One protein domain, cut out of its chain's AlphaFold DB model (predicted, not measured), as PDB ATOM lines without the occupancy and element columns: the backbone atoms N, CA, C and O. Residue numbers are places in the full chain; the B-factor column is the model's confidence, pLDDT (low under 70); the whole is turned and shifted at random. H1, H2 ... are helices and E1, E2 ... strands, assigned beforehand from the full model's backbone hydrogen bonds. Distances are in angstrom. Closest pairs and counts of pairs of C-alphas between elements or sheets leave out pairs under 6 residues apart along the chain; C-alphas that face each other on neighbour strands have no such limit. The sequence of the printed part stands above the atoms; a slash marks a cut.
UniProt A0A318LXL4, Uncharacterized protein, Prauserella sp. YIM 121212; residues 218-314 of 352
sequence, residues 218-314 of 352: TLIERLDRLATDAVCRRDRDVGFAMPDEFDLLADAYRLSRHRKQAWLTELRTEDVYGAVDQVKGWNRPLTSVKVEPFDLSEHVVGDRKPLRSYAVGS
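This is residues 218 to 314 of the 352 residues of an uncharacterized protein of Prauserella sp. YIM 121212 (UniProt A0A318LXL4). Picture a small three-strand sheet with H2 packed along one face, while the longest helix, H1, makes one end of the domain, with little H3 between H1 and the sheet. Two long stretches with no named element, residues 233 to 251 and 295 to 310, run between the H1 end and the far end of the sheet, and E4 comes back near H1. You have 97 printed residues with three named helices and four named strands, in the order H1 E1 E2 H2 H3 E3 E4; the sheet, E2 - E1 - E3, is antiparallel and the class is mixed. The whole is compact, radius of gyration of the C-alphas 12.8 A, spanning 38 by 27 by 22 A.

Start at the inner strand E1, residues 252 to 257. E2, residues 260 to 264, forms a hairpin with it; look for N 255 and O 262, 2.8 A apart. On E1's other side is E3, residues 290 to 294, with N 254 and O 292 at 2.8 A. H2, residues 269 to 278, is on the sheet at a height of 9.1 A, over E2 and E1; its closest C-alphas to E2 are Ala 275 and Ala 262, 5.3 A. H3, residues 285 to 288, touches H1, residues 218 to 232, through 228 to 232 alone; C-alphas 228 and 286 are closest, 6.2 A. E2, H2, H3, E3 make a split strand-helix-strand unit, two same-way strands with E1 between them, its crossover right-handed. Every O i to N i+4 pair is within hydrogen-bond range in H1 and H2; H3 is too short for one.

Find C-alpha 252 at (244.323, 112.166, 332.272); E1 runs 17.0 A from there. H1 starts at C-alpha 218, (254.052, 82.007, 319.682), and covers 21.2 A. H2 covers 14.6 A. E4, residues 311 to 314, ends at (252.980, 98.176, 312.684); it pairs with no named strand, but residues 311 to 312 pair antiparallel with 239 to 240.

The C-alphas farthest apart, Thr 218 and Ser 297, are 41.3 A apart. The printed part has no cut; the links H1 to E1 and E3 to E4 are long. Mean pLDDT of the printed part is 92.0, with residues 245 to 248 under 70.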
ATOM      1  N   THR A 218     252.623  81.997 320.017       94.56
ATOM      2  CA  THR A 218     254.052  82.007 319.682       94.56
ATOM      3  C   THR A 218     254.370  83.161 318.742       94.56
ATOM      4  O   THR A 218     255.389  83.837 318.906       94.56
ATOM      5  N   LEU A 219     253.503  83.401 317.756       94.19
ATOM      6  CA  LEU A 219     253.648  84.530 316.847       94.19
ATOM      7  C   LEU A 219     253.418  85.858 317.576       94.19
ATOM      8  O   LEU A 219     254.253  86.753 317.467       94.19
ATOM      9  N   ILE A 220     252.374  85.963 318.403       95.06
ATOM     10  CA  ILE A 220     252.112  87.145 319.241       95.06
ATOM     11  C   ILE A 220     253.327  87.490 320.109       95.06
ATOM     12  O   ILE A 220     253.734  88.647 320.153       95.06
ATOM     13  N   GLU A 221     253.964  86.507 320.751       95.00
ATOM     14  CA  GLU A 221     255.174  86.723 321.558       95.00
ATOM     15  C   GLU A 221     256.376  87.219 320.735       95.00
ATOM     16  O   GLU A 221     257.264  87.904 321.255       95.00
ATOM     17  N   ARG A 222     256.455  86.863 319.449       95.69
ATOM     18  CA  ARG A 222     257.478  87.391 318.531       95.69
ATOM     19  C   ARG A 222     257.162  88.831 318.134       95.69
ATOM     20  O   ARG A 222     258.046  89.678 318.231       95.69
ATOM     21  N   LEU A 223     255.917  89.120 317.761       96.19
ATOM     22  CA  LEU A 223     255.468  90.469 317.403       96.19
ATOM     23  C   LEU A 223     255.594  91.438 318.593       96.19
ATOM     24  O   LEU A 223     256.101  92.549 318.444       96.19
ATOM     25  N   ASP A 224     255.245  90.992 319.803       96.44
ATOM     26  CA  ASP A 224     255.401  91.762 321.043       96.44
ATOM     27  C   ASP A 224     256.866  92.130 321.324       96.44
ATOM     28  O   ASP A 224     257.139  93.216 321.847       96.44
ATOM     29  N   ARG A 225     257.820  91.253 320.976       95.94
ATOM     30  CA  ARG A 225     259.256  91.559 321.075       95.94
ATOM     31  C   ARG A 225     259.656  92.655 320.094       95.94
ATOM     32  O   ARG A 225     260.249  93.634 320.530       95.94
ATOM     33  N   LEU A 226     259.242  92.554 318.831       95.75
ATOM     34  CA  LEU A 226     259.512  93.583 317.819       95.75
ATOM     35  C   LEU A 226     258.946  94.952 318.226       95.75
ATOM     36  O   LEU A 226     259.648  95.961 318.161       95.75
ATOM     37  N   ALA A 227     257.703  94.988 318.715       96.00
ATOM     38  CA  ALA A 227     257.090  96.217 319.219       96.00
ATOM     39  C   ALA A 227     257.811  96.758 320.465       96.00
ATOM     40  O   ALA A 227     257.993  97.968 320.608       96.00
ATOM     41  N   THR A 228     258.251  95.874 321.367       97.06
ATOM     42  CA  THR A 228     259.038  96.267 322.545       97.06
ATOM     43  C   THR A 228     260.368  96.891 322.131       97.06
ATOM     44  O   THR A 228     260.739  97.925 322.684       97.06
ATOM     45  N   ASP A 229     261.058  96.318 321.145       96.38
ATOM     46  CA  ASP A 229     262.329  96.837 320.638       96.38
ATOM     47  C   ASP A 229     262.153  98.201 319.956       96.38
ATOM     48  O   ASP A 229     262.968  99.103 320.161       96.38
ATOM     49  N   ALA A 230     261.069  98.400 319.196       95.94
ATOM     50  CA  ALA A 230     260.715  99.707 318.636       95.94
ATOM     51  C   ALA A 230     260.499 100.758 319.740       95.94
ATOM     52  O   ALA A 230     261.125 101.819 319.721       95.94
ATOM     53  N   VAL A 231     259.712 100.429 320.770       97.00
ATOM     54  CA  VAL A 231     259.502 101.314 321.928       97.00
ATOM     55  C   VAL A 231     260.816 101.620 322.645       97.00
ATOM     56  O   VAL A 231     261.093 102.780 322.933       97.00
ATOM     57  N   CYS A 232     261.663 100.620 322.904       97.00
ATOM     58  CA  CYS A 232     262.960 100.809 323.565       97.00
ATOM     59  C   CYS A 232     263.924 101.694 322.757       97.00
ATOM     60  O   CYS A 232     264.736 102.403 323.350       97.00
ATOM     61  N   ARG A 233     263.812 101.700 321.422       96.88
ATOM     62  CA  ARG A 233     264.532 102.628 320.531       96.88
ATOM     63  C   ARG A 233     263.909 104.025 320.472       96.88
ATOM     64  O   ARG A 233     264.432 104.881 319.767       96.88
ATOM     65  N   ARG A 234     262.824 104.265 321.218       96.81
ATOM     66  CA  ARG A 234     262.007 105.486 321.173       96.81
ATOM     67  C   ARG A 234     261.523 105.807 319.762       96.81
ATOM     68  O   ARG A 234     261.501 106.967 319.357       96.81
ATOM     69  N   ASP A 235     261.145 104.769 319.026       95.50
ATOM     70  CA  ASP A 235     260.631 104.907 317.671       95.50
ATOM     71  C   ASP A 235     259.417 105.849 317.659       95.50
ATOM     72  O   ASP A 235     258.483 105.694 318.455       95.50
ATOM     73  N   ARG A 236     259.450 106.863 316.790       92.19
ATOM     74  CA  ARG A 236     258.383 107.863 316.695       92.19
ATOM     75  C   ARG A 236     257.179 107.336 315.929       92.19
ATOM     76  O   ARG A 236     256.126 107.950 316.048       92.19
ATOM     77  N   ASP A 237     257.286 106.216 315.228       90.25
ATOM     78  CA  ASP A 237     256.162 105.626 314.496       90.25
ATOM     79  C   ASP A 237     255.247 104.796 315.408       90.25
ATOM     80  O   ASP A 237     254.094 104.526 315.065       90.25
ATOM     81  N   VAL A 238     255.697 104.479 316.629       94.19
ATOM     82  CA  VAL A 238     254.830 103.906 317.665       94.19
ATOM     83  C   VAL A 238     253.963 105.006 318.281       94.19
ATOM     84  O   VAL A 238     254.447 105.990 318.845       94.19
ATOM     85  N   GLY A 239     252.652 104.845 318.160       94.25
ATOM     86  CA  GLY A 239     251.638 105.686 318.781       94.25
ATOM     87  C   GLY A 239     251.093 105.081 320.069       94.25
ATOM     88  O   GLY A 239     251.312 103.906 320.372       94.25
ATOM     89  N   PHE A 240     250.332 105.887 320.809       93.88
ATOM     90  CA  PHE A 240     249.569 105.428 321.960       93.88
ATOM     91  C   PHE A 240     248.148 105.987 321.899       93.88
ATOM     92  O   PHE A 240     247.950 107.165 321.624       93.88
ATOM     93  N   ALA A 241     247.159 105.133 322.133       90.44
ATOM     94  CA  ALA A 241     245.746 105.483 322.113       90.44
ATOM     95  C   ALA A 241     244.982 104.635 323.132       90.44
ATOM     96  O   ALA A 241     245.455 103.582 323.565       90.44
ATOM     97  N   MET A 242     243.782 105.063 323.517       87.94
ATOM     98  CA  MET A 242     242.959 104.281 324.437       87.94
ATOM     99  C   MET A 242     242.560 102.928 323.793       87.94
ATOM    100  O   MET A 242     242.165 102.899 322.621       87.94
ATOM    101  N   PRO A 243     242.692 101.785 324.502       83.75
ATOM    102  CA  PRO A 243     242.388 100.465 323.942       83.75
ATOM    103  C   PRO A 243     240.919 100.272 323.592       83.75
ATOM    104  O   PRO A 243     240.622  99.694 322.560       83.75
ATOM    105  N   ASP A 244     240.010 100.771 324.417       74.81
ATOM    106  CA  ASP A 244     238.569 100.650 324.223       74.81
ATOM    107  C   ASP A 244     237.967 102.023 324.494       74.81
ATOM    108  O   ASP A 244     238.327 102.641 325.493       74.81
ATOM    109  N   GLU A 245     237.080 102.510 323.631       59.50
ATOM    110  CA  GLU A 245     236.266 103.682 323.952       59.50
ATOM    111  C   GLU A 245     235.207 103.249 324.965       59.50
ATOM    112  O   GLU A 245     234.307 102.466 324.651       59.50
ATOM    113  N   PHE A 246     235.385 103.686 326.211       57.31
ATOM    114  CA  PHE A 246     234.332 103.651 327.216       57.31
ATOM    115  C   PHE A 246     233.361 104.806 326.941       57.31
ATOM    116  O   PHE A 246     233.737 105.795 326.319       57.31
ATOM    117  N   ASP A 247     232.138 104.722 327.470       55.59
ATOM    118  CA  ASP A 247     231.186 105.846 327.446       55.59
ATOM    119  C   ASP A 247     231.733 107.106 328.157       55.59
ATOM    120  O   ASP A 247     231.177 108.193 328.019       55.59
ATOM    121  N   LEU A 248     232.827 106.969 328.918       60.69
ATOM    122  CA  LEU A 248     233.529 108.050 329.597       60.69
ATOM    123  C   LEU A 248     234.871 108.327 328.911       60.69
ATOM    124  O   LEU A 248     235.711 107.433 328.770       60.69
ATOM    125  N   LEU A 249     235.065 109.585 328.518       73.69
ATOM    126  CA  LEU A 249     236.335 110.093 328.010       73.69
ATOM    127  C   LEU A 249     237.351 110.183 329.156       73.69
ATOM    128  O   LEU A 249     236.999 110.491 330.292       73.69
ATOM    129  N   ALA A 250     238.609 109.875 328.852       86.44
ATOM    130  CA  ALA A 250     239.711 110.046 329.786       86.44
ATOM    131  C   ALA A 250     240.373 111.406 329.559       86.44
ATOM    132  O   ALA A 250     240.805 111.701 328.444       86.44
ATOM    133  N   ASP A 251     240.499 112.185 330.628       89.94
ATOM    134  CA  ASP A 251     241.119 113.512 330.641       89.94
ATOM    135  C   ASP A 251     242.579 113.465 331.118       89.94
ATOM    136  O   ASP A 251     243.364 114.379 330.864       89.94
ATOM    137  N   ALA A 252     242.959 112.394 331.822       93.56
ATOM    138  CA  ALA A 252     244.323 112.166 332.272       93.56
ATOM    139  C   ALA A 252     244.683 110.675 332.306       93.56
ATOM    140  O   ALA A 252     243.834 109.787 332.395       93.56
ATOM    141  N   TYR A 253     245.982 110.394 332.284       95.69
ATOM    142  CA  TYR A 253     246.553 109.056 332.297       95.69
ATOM    143  C   TYR A 253     247.673 108.977 333.321       95.69
ATOM    144  O   TYR A 253     248.625 109.758 333.301       95.69
ATOM    145  N   ARG A 254     247.612 107.966 334.184       97.06
ATOM    146  CA  ARG A 254     248.690 107.650 335.118       97.06
ATOM    147  C   ARG A 254     249.479 106.449 334.631       97.06
ATOM    148  O   ARG A 254     248.986 105.319 334.661       97.06
ATOM    149  N   LEU A 255     250.737 106.671 334.270       98.06
ATOM    150  CA  LEU A 255     251.706 105.605 334.054       98.06
ATOM    151  C   LEU A 255     252.319 105.205 335.390       98.06
ATOM    152  O   LEU A 255     252.666 106.044 336.217       98.06
ATOM    153  N   SER A 256     252.463 103.904 335.623       97.62
ATOM    154  CA  SER A 256     252.998 103.388 336.878       97.62
ATOM    155  C   SER A 256     253.856 102.146 336.689       97.62
ATOM    156  O   SER A 256     253.550 101.256 335.890       97.62
ATOM    157  N   ARG A 257     254.918 102.058 337.494       96.94
ATOM    158  CA  ARG A 257     255.741 100.856 337.661       96.94
ATOM    159  C   ARG A 257     256.226 100.774 339.106       96.94
ATOM    160  O   ARG A 257     256.885 101.683 339.610       96.94
ATOM    161  N   HIS A 258     255.920  99.667 339.780       92.44
ATOM    162  CA  HIS A 258     256.136  99.518 341.225       92.44
ATOM    163  C   HIS A 258     255.548 100.713 342.005       92.44
ATOM    164  O   HIS A 258     254.348 100.951 341.917       92.44
ATOM    165  N   ARG A 259     256.375 101.460 342.751       92.75
ATOM    166  CA  ARG A 259     255.965 102.647 343.524       92.75
ATOM    167  C   ARG A 259     256.075 103.964 342.747       92.75
ATOM    168  O   ARG A 259     255.710 105.002 343.279       92.75
ATOM    169  N   LYS A 260     256.609 103.942 341.523       96.81
ATOM    170  CA  LYS A 260     256.814 105.146 340.712       96.81
ATOM    171  C   LYS A 260     255.607 105.403 339.826       96.81
ATOM    172  O   LYS A 260     255.029 104.454 339.287       96.81
ATOM    173  N   GLN A 261     255.272 106.677 339.667       97.44
ATOM    174  CA  GLN A 261     254.127 107.139 338.895       97.44
ATOM    175  C   GLN A 261     254.511 108.381 338.088       97.44
ATOM    176  O   GLN A 261     255.385 109.134 338.515       97.44
ATOM    177  N   ALA A 262     253.866 108.561 336.943       97.81
ATOM    178  CA  ALA A 262     253.948 109.743 336.098       97.81
ATOM    179  C   ALA A 262     252.552 110.030 335.534       97.81
ATOM    180  O   ALA A 262     251.816 109.092 335.215       97.81
ATOM    181  N   TRP A 263     252.193 111.306 335.438       96.94
ATOM    182  CA  TRP A 263     250.888 111.756 334.961       96.94
ATOM    183  C   TRP A 263     251.022 112.423 333.602       96.94
ATOM    184  O   TRP A 263     251.960 113.186 333.384       96.94
ATOM    185  N   LEU A 264     250.078 112.124 332.718       96.25
ATOM    186  CA  LEU A 264     249.969 112.664 331.372       96.25
ATOM    187  C   LEU A 264     248.542 113.165 331.155       96.25
ATOM    188  O   LEU A 264     247.600 112.508 331.590       96.25
ATOM    189  N   THR A 265     248.373 114.279 330.457       92.12
ATOM    190  CA  THR A 265     247.057 114.729 329.970       92.12
ATOM    191  C   THR A 265     246.726 114.102 328.617       92.12
ATOM    192  O   THR A 265     245.577 113.792 328.332       92.12
ATOM    193  N   GLU A 266     247.744 113.833 327.798       91.75
ATOM    194  CA  GLU A 266     247.599 113.240 326.471       91.75
ATOM    195  C   GLU A 266     248.548 112.051 326.279       91.75
ATOM    196  O   GLU A 266     249.598 111.940 326.912       91.75
ATOM    197  N   LEU A 267     248.192 111.153 325.359       93.62
ATOM    198  CA  LEU A 267     248.998 109.984 324.996       93.62
ATOM    199  C   LEU A 267     249.928 110.266 323.805       93.62
ATOM    200  O   LEU A 267     250.049 109.448 322.890       93.62
ATOM    201  N   ARG A 268     250.606 111.420 323.796       95.19
ATOM    202  CA  ARG A 268     251.628 111.697 322.776       95.19
ATOM    203  C   ARG A 268     252.816 110.761 322.962       95.19
ATOM    204  O   ARG A 268     253.198 110.439 324.085       95.19
ATOM    205  N   THR A 269     253.415 110.327 321.856       96.19
ATOM    206  CA  THR A 269     254.524 109.361 321.868       96.19
ATOM    207  C   THR A 269     255.674 109.827 322.767       96.19
ATOM    208  O   THR A 269     256.149 109.068 323.612       96.19
ATOM    209  N   GLU A 270     256.098 111.080 322.619       96.44
ATOM    210  CA  GLU A 270     257.172 111.692 323.401       96.44
ATOM    211  C   GLU A 270     256.853 111.776 324.899       96.44
ATOM    212  O   GLU A 270     257.707 111.433 325.721       96.44
ATOM    213  N   ASP A 271     255.623 112.143 325.252       97.44
ATOM    214  CA  ASP A 271     255.174 112.270 326.639       97.44
ATOM    215  C   ASP A 271     255.118 110.902 327.318       97.44
ATOM    216  O   ASP A 271     255.605 110.727 328.438       97.44
ATOM    217  N   VAL A 272     254.614 109.889 326.606       98.00
ATOM    218  CA  VAL A 272     254.626 108.501 327.073       98.00
ATOM    219  C   VAL A 272     256.057 108.024 327.313       98.00
ATOM    220  O   VAL A 272     256.332 107.451 328.368       98.00
ATOM    221  N   TYR A 273     256.998 108.293 326.404       98.25
ATOM    222  CA  TYR A 273     258.407 107.939 326.610       98.25
ATOM    223  C   TYR A 273     259.034 108.676 327.800       98.25
ATOM    224  O   TYR A 273     259.718 108.044 328.612       98.25
ATOM    225  N   GLY A 274     258.748 109.969 327.969       98.06
ATOM    226  CA  GLY A 274     259.171 110.737 329.142       98.06
ATOM    227  C   GLY A 274     258.584 110.194 330.451       98.06
ATOM    228  O   GLY A 274     259.274 110.099 331.467       98.06
ATOM    229  N   ALA A 275     257.331 109.743 330.445       98.12
ATOM    230  CA  ALA A 275     256.727 109.079 331.595       98.12
ATOM    231  C   ALA A 275     257.363 107.703 331.875       98.12
ATOM    232  O   ALA A 275     257.570 107.350 333.041       98.12
ATOM    233  N   VAL A 276     257.743 106.942 330.838       98.12
ATOM    234  CA  VAL A 276     258.498 105.683 330.987       98.12
ATOM    235  C   VAL A 276     259.869 105.929 331.642       98.12
ATOM    236  O   VAL A 276     260.270 105.134 332.503       98.12
ATOM    237  N   ASP A 277     260.550 107.039 331.329       98.12
ATOM    238  CA  ASP A 277     261.781 107.470 332.017       98.12
ATOM    239  C   ASP A 277     261.555 107.673 333.521       98.12
ATOM    240  O   ASP A 277     262.250 107.078 334.356       98.12
ATOM    241  N   GLN A 278     260.537 108.460 333.880       97.88
ATOM    242  CA  GLN A 278     260.215 108.795 335.273       97.88
ATOM    243  C   GLN A 278     259.926 107.542 336.114       97.88
ATOM    244  O   GLN A 278     260.444 107.375 337.233       97.88
ATOM    245  N   VAL A 279     259.163 106.598 335.548       98.06
ATOM    246  CA  VAL A 279     258.846 105.325 336.215       98.06
ATOM    247  C   VAL A 279     259.966 104.283 336.116       98.06
ATOM    248  O   VAL A 279     259.844 103.198 336.693       98.06
ATOM    249  N   LYS A 280     261.087 104.610 335.453       97.06
ATOM    250  CA  LYS A 280     262.215 103.701 335.177       97.06
ATOM    251  C   LYS A 280     261.716 102.392 334.546       97.06
ATOM    252  O   LYS A 280     261.970 101.302 335.066       97.06
ATOM    253  N   GLY A 281     260.910 102.521 333.489       96.38
ATOM    254  CA  GLY A 281     260.099 101.455 332.893       96.38
ATOM    255  C   GLY A 281     260.671 100.752 331.663       96.38
ATOM    256  O   GLY A 281     260.019  99.854 331.149       96.38
ATOM    257  N   TRP A 282     261.876 101.103 331.210       96.69
ATOM    258  CA  TRP A 282     262.450 100.596 329.952       96.69
ATOM    259  C   TRP A 282     262.792  99.102 329.922       96.69
ATOM    260  O   TRP A 282     263.004  98.543 328.852       96.69
ATOM    261  N   ASN A 283     262.803  98.412 331.066       94.25
ATOM    262  CA  ASN A 283     262.853  96.953 331.054       94.25
ATOM    263  C   ASN A 283     261.448  96.394 330.765       94.25
ATOM    264  O   ASN A 283     260.581  96.384 331.649       94.25
ATOM    265  N   ARG A 284     261.237  95.937 329.522       94.56
ATOM    266  CA  ARG A 284     259.962  95.410 328.997       94.56
ATOM    267  C   ARG A 284     258.787  96.390 329.191       94.56
ATOM    268  O   ARG A 284     257.797  96.021 329.832       94.56
ATOM    269  N   PRO A 285     258.864  97.627 328.663       97.06
ATOM    270  CA  PRO A 285     257.912  98.703 328.952       97.06
ATOM    271  C   PRO A 285     256.463  98.323 328.644       97.06
ATOM    272  O   PRO A 285     255.581  98.564 329.465       97.06
ATOM    273  N   LEU A 286     256.222  97.636 327.523       97.00
ATOM    274  CA  LEU A 286     254.882  97.219 327.102       97.00
ATOM    275  C   LEU A 286     254.166  96.320 328.129       97.00
ATOM    276  O   LEU A 286     252.943  96.376 328.258       97.00
ATOM    277  N   THR A 287     254.902  95.523 328.906       96.19
ATOM    278  CA  THR A 287     254.314  94.599 329.893       96.19
ATOM    279  C   THR A 287     254.449  95.093 331.333       96.19
ATOM    280  O   THR A 287     253.533  94.885 332.143       96.19
ATOM    281  N   SER A 288     255.564  95.750 331.664       96.25
ATOM    282  CA  SER A 288     255.914  96.142 333.033       96.25
ATOM    283  C   SER A 288     255.313  97.484 333.463       96.25
ATOM    284  O   SER A 288     255.005  97.649 334.647       96.25
ATOM    285  N   VAL A 289     255.091  98.409 332.523       98.06
ATOM    286  CA  VAL A 289     254.429  99.696 332.774       98.06
ATOM    287  C   VAL A 289     252.919  99.516 332.651       98.06
ATOM    288  O   VAL A 289     252.426  98.879 331.716       98.06
ATOM    289  N   LYS A 290     252.176 100.049 333.621       97.75
ATOM    290  CA  LYS A 290     250.709 100.054 333.621       97.75
ATOM    291  C   LYS A 290     250.188 101.468 333.426       97.75
ATOM    292  O   LYS A 290     250.767 102.396 333.980       97.75
ATOM    293  N   VAL A 291     249.086 101.588 332.705       96.50
ATOM    294  CA  VAL A 291     248.377 102.837 332.435       96.50
ATOM    295  C   VAL A 291     246.991 102.745 333.073       96.50
ATOM    296  O   VAL A 291     246.346 101.695 333.005       96.50
ATOM    297  N   GLU A 292     246.562 103.827 333.714       94.31
ATOM    298  CA  GLU A 292     245.212 104.008 334.255       94.31
ATOM    299  C   GLU A 292     244.636 105.329 333.740       94.31
ATOM    300  O   GLU A 292     245.303 106.350 333.915       94.31
ATOM    301  N   PRO A 293     243.451 105.322 333.108       93.19
ATOM    302  CA  PRO A 293     242.785 106.534 332.653       93.19
ATOM    303  C   PRO A 293     241.892 107.131 333.753       93.19
ATOM    304  O   PRO A 293     241.254 106.390 334.511       93.19
ATOM    305  N   PHE A 294     241.829 108.459 333.808       90.38
ATOM    306  CA  PHE A 294     241.083 109.248 334.787       90.38
ATOM    307  C   PHE A 294     240.231 110.319 334.099       90.38
ATOM    308  O   PHE A 294     240.643 110.833 333.063       90.38
ATOM    309  N   ASP A 295     239.081 110.657 334.682       88.00
ATOM    310  CA  ASP A 295     238.307 111.853 334.319       88.00
ATOM    311  C   ASP A 295     238.835 113.120 335.025       88.00
ATOM    312  O   ASP A 295     239.713 113.049 335.893       88.00
ATOM    313  N   LEU A 296     238.267 114.287 334.694       82.88
ATOM    314  CA  LEU A 296     238.546 115.573 335.358       82.88
ATOM    315  C   LEU A 296     238.311 115.571 336.878       82.88
ATOM    316  O   LEU A 296     238.814 116.449 337.574       82.88
ATOM    317  N   SER A 297     237.533 114.621 337.401       79.62
ATOM    318  CA  SER A 297     237.266 114.466 338.838       79.62
ATOM    319  C   SER A 297     238.217 113.467 339.510       79.62
ATOM    320  O   SER A 297     237.957 113.031 340.632       79.62
ATOM    321  N   GLU A 298     239.300 113.078 338.830       81.69
ATOM    322  CA  GLU A 298     240.279 112.080 339.275       81.69
ATOM    323  C   GLU A 298     239.668 110.700 339.578       81.69
ATOM    324  O   GLU A 298     240.227 109.881 340.326       81.69
ATOM    325  N   HIS A 299     238.532 110.376 338.960       81.94
ATOM    326  CA  HIS A 299     237.980 109.035 339.014       81.94
ATOM    327  C   HIS A 299     238.539 108.181 337.888       81.94
ATOM    328  O   HIS A 299     238.620 108.580 336.735       81.94
ATOM    329  N   VAL A 300     238.886 106.945 338.236       84.44
ATOM    330  CA  VAL A 300     239.307 105.939 337.264       84.44
ATOM    331  C   VAL A 300     238.136 105.607 336.334       84.44
ATOM    332  O   VAL A 300     237.136 105.056 336.800       84.44
ATOM    333  N   VAL A 301     238.290 105.883 335.038       85.62
ATOM    334  CA  VAL A 301     237.268 105.618 334.003       85.62
ATOM    335  C   VAL A 301     237.485 104.305 333.249       85.62
ATOM    336  O   VAL A 301     236.658 103.901 332.438       85.62
ATOM    337  N   GLY A 302     238.576 103.590 333.531       81.56
ATOM    338  CA  GLY A 302     238.900 102.332 332.865       81.56
ATOM    339  C   GLY A 302     239.847 101.448 333.666       81.56
ATOM    340  O   GLY A 302     240.497 101.875 334.617       81.56
ATOM    341  N   ASP A 303     239.936 100.178 333.280       83.44
ATOM    342  CA  ASP A 303     240.813  99.231 333.961       83.44
ATOM    343  C   ASP A 303     242.294  99.612 333.822       83.44
ATOM    344  O   ASP A 303     242.776  99.987 332.753       83.44
ATOM    345  N   ARG A 304     243.053  99.385 334.898       90.69
ATOM    346  CA  ARG A 304     244.518  99.418 334.876       90.69
ATOM    347  C   ARG A 304     245.057  98.352 333.922       90.69
ATOM    348  O   ARG A 304     245.086  97.166 334.273       90.69
ATOM    349  N   LYS A 305     245.555  98.760 332.756       93.31
ATOM    350  CA  LYS A 305     246.063  97.849 331.714       93.31
ATOM    351  C   LYS A 305     247.572  98.037 331.473       93.31
ATOM    352  O   LYS A 305     248.128  99.087 331.788       93.31
ATOM    353  N   PRO A 306     248.292  97.016 330.969       96.62
ATOM    354  CA  PRO A 306     249.672  97.187 330.508       96.62
ATOM    355  C   PRO A 306     249.761  98.206 329.367       96.62
ATOM    356  O   PRO A 306     248.831  98.276 328.560       96.62
ATOM    357  N   LEU A 307     250.897  98.904 329.250       97.19
ATOM    358  CA  LEU A 307     251.167  99.866 328.170       97.19
ATOM    359  C   LEU A 307     250.960  99.258 326.773       97.19
ATOM    360  O   LEU A 307     250.477  99.942 325.879       97.19
ATOM    361  N   ARG A 308     251.203  97.950 326.608       96.31
ATOM    362  CA  ARG A 308     250.870  97.169 325.402       96.31
ATOM    363  C   ARG A 308     249.443  97.388 324.896       96.31
ATOM    364  O   ARG A 308     249.227  97.380 323.696       96.31
ATOM    365  N   SER A 309     248.477  97.559 325.796       94.00
ATOM    366  CA  SER A 309     247.070  97.746 325.410       94.00
ATOM    367  C   SER A 309     246.836  99.111 324.765       94.00
ATOM    368  O   SER A 309     245.913  99.260 323.978       94.00
ATOM    369  N   TYR A 310     247.680 100.088 325.096       94.44
ATOM    370  CA  TYR A 310     247.610 101.442 324.567       94.44
ATOM    371  C   TYR A 310     248.492 101.631 323.334       94.44
ATOM    372  O   TYR A 310     248.282 102.577 322.591       94.44
ATOM    373  N   ALA A 311     249.486 100.769 323.119       95.06
ATOM    374  CA  ALA A 311     250.395 100.883 321.989       95.06
ATOM    375  C   ALA A 311     249.661 100.671 320.657       95.06
ATOM    376  O   ALA A 311     248.833  99.764 320.521       95.06
ATOM    377  N   VAL A 312     250.008 101.503 319.679       93.31
ATOM    378  CA  VAL A 312     249.541 101.418 318.301       93.31
ATOM    379  C   VAL A 312     250.746 101.474 317.375       93.31
ATOM    380  O   VAL A 312     251.550 102.397 317.467       93.31
ATOM    381  N   GLY A 313     250.897 100.507 316.480       90.19
ATOM    382  CA  GLY A 313     252.017 100.507 315.540       90.19
ATOM    383  C   GLY A 313     252.072  99.247 314.696       90.19
ATOM    384  O   GLY A 313     251.434  98.251 315.028       90.19
ATOM    385  N   SER A 314     252.843  99.292 313.616       89.31
ATOM    386  CA  SER A 314     252.980  98.176 312.684       89.31
ATOM    387  C   SER A 314     254.395  97.613 312.714       89.31
ATOM    388  O   SER A 314     255.366  98.357 312.841       89.31
TER     389      SER A 314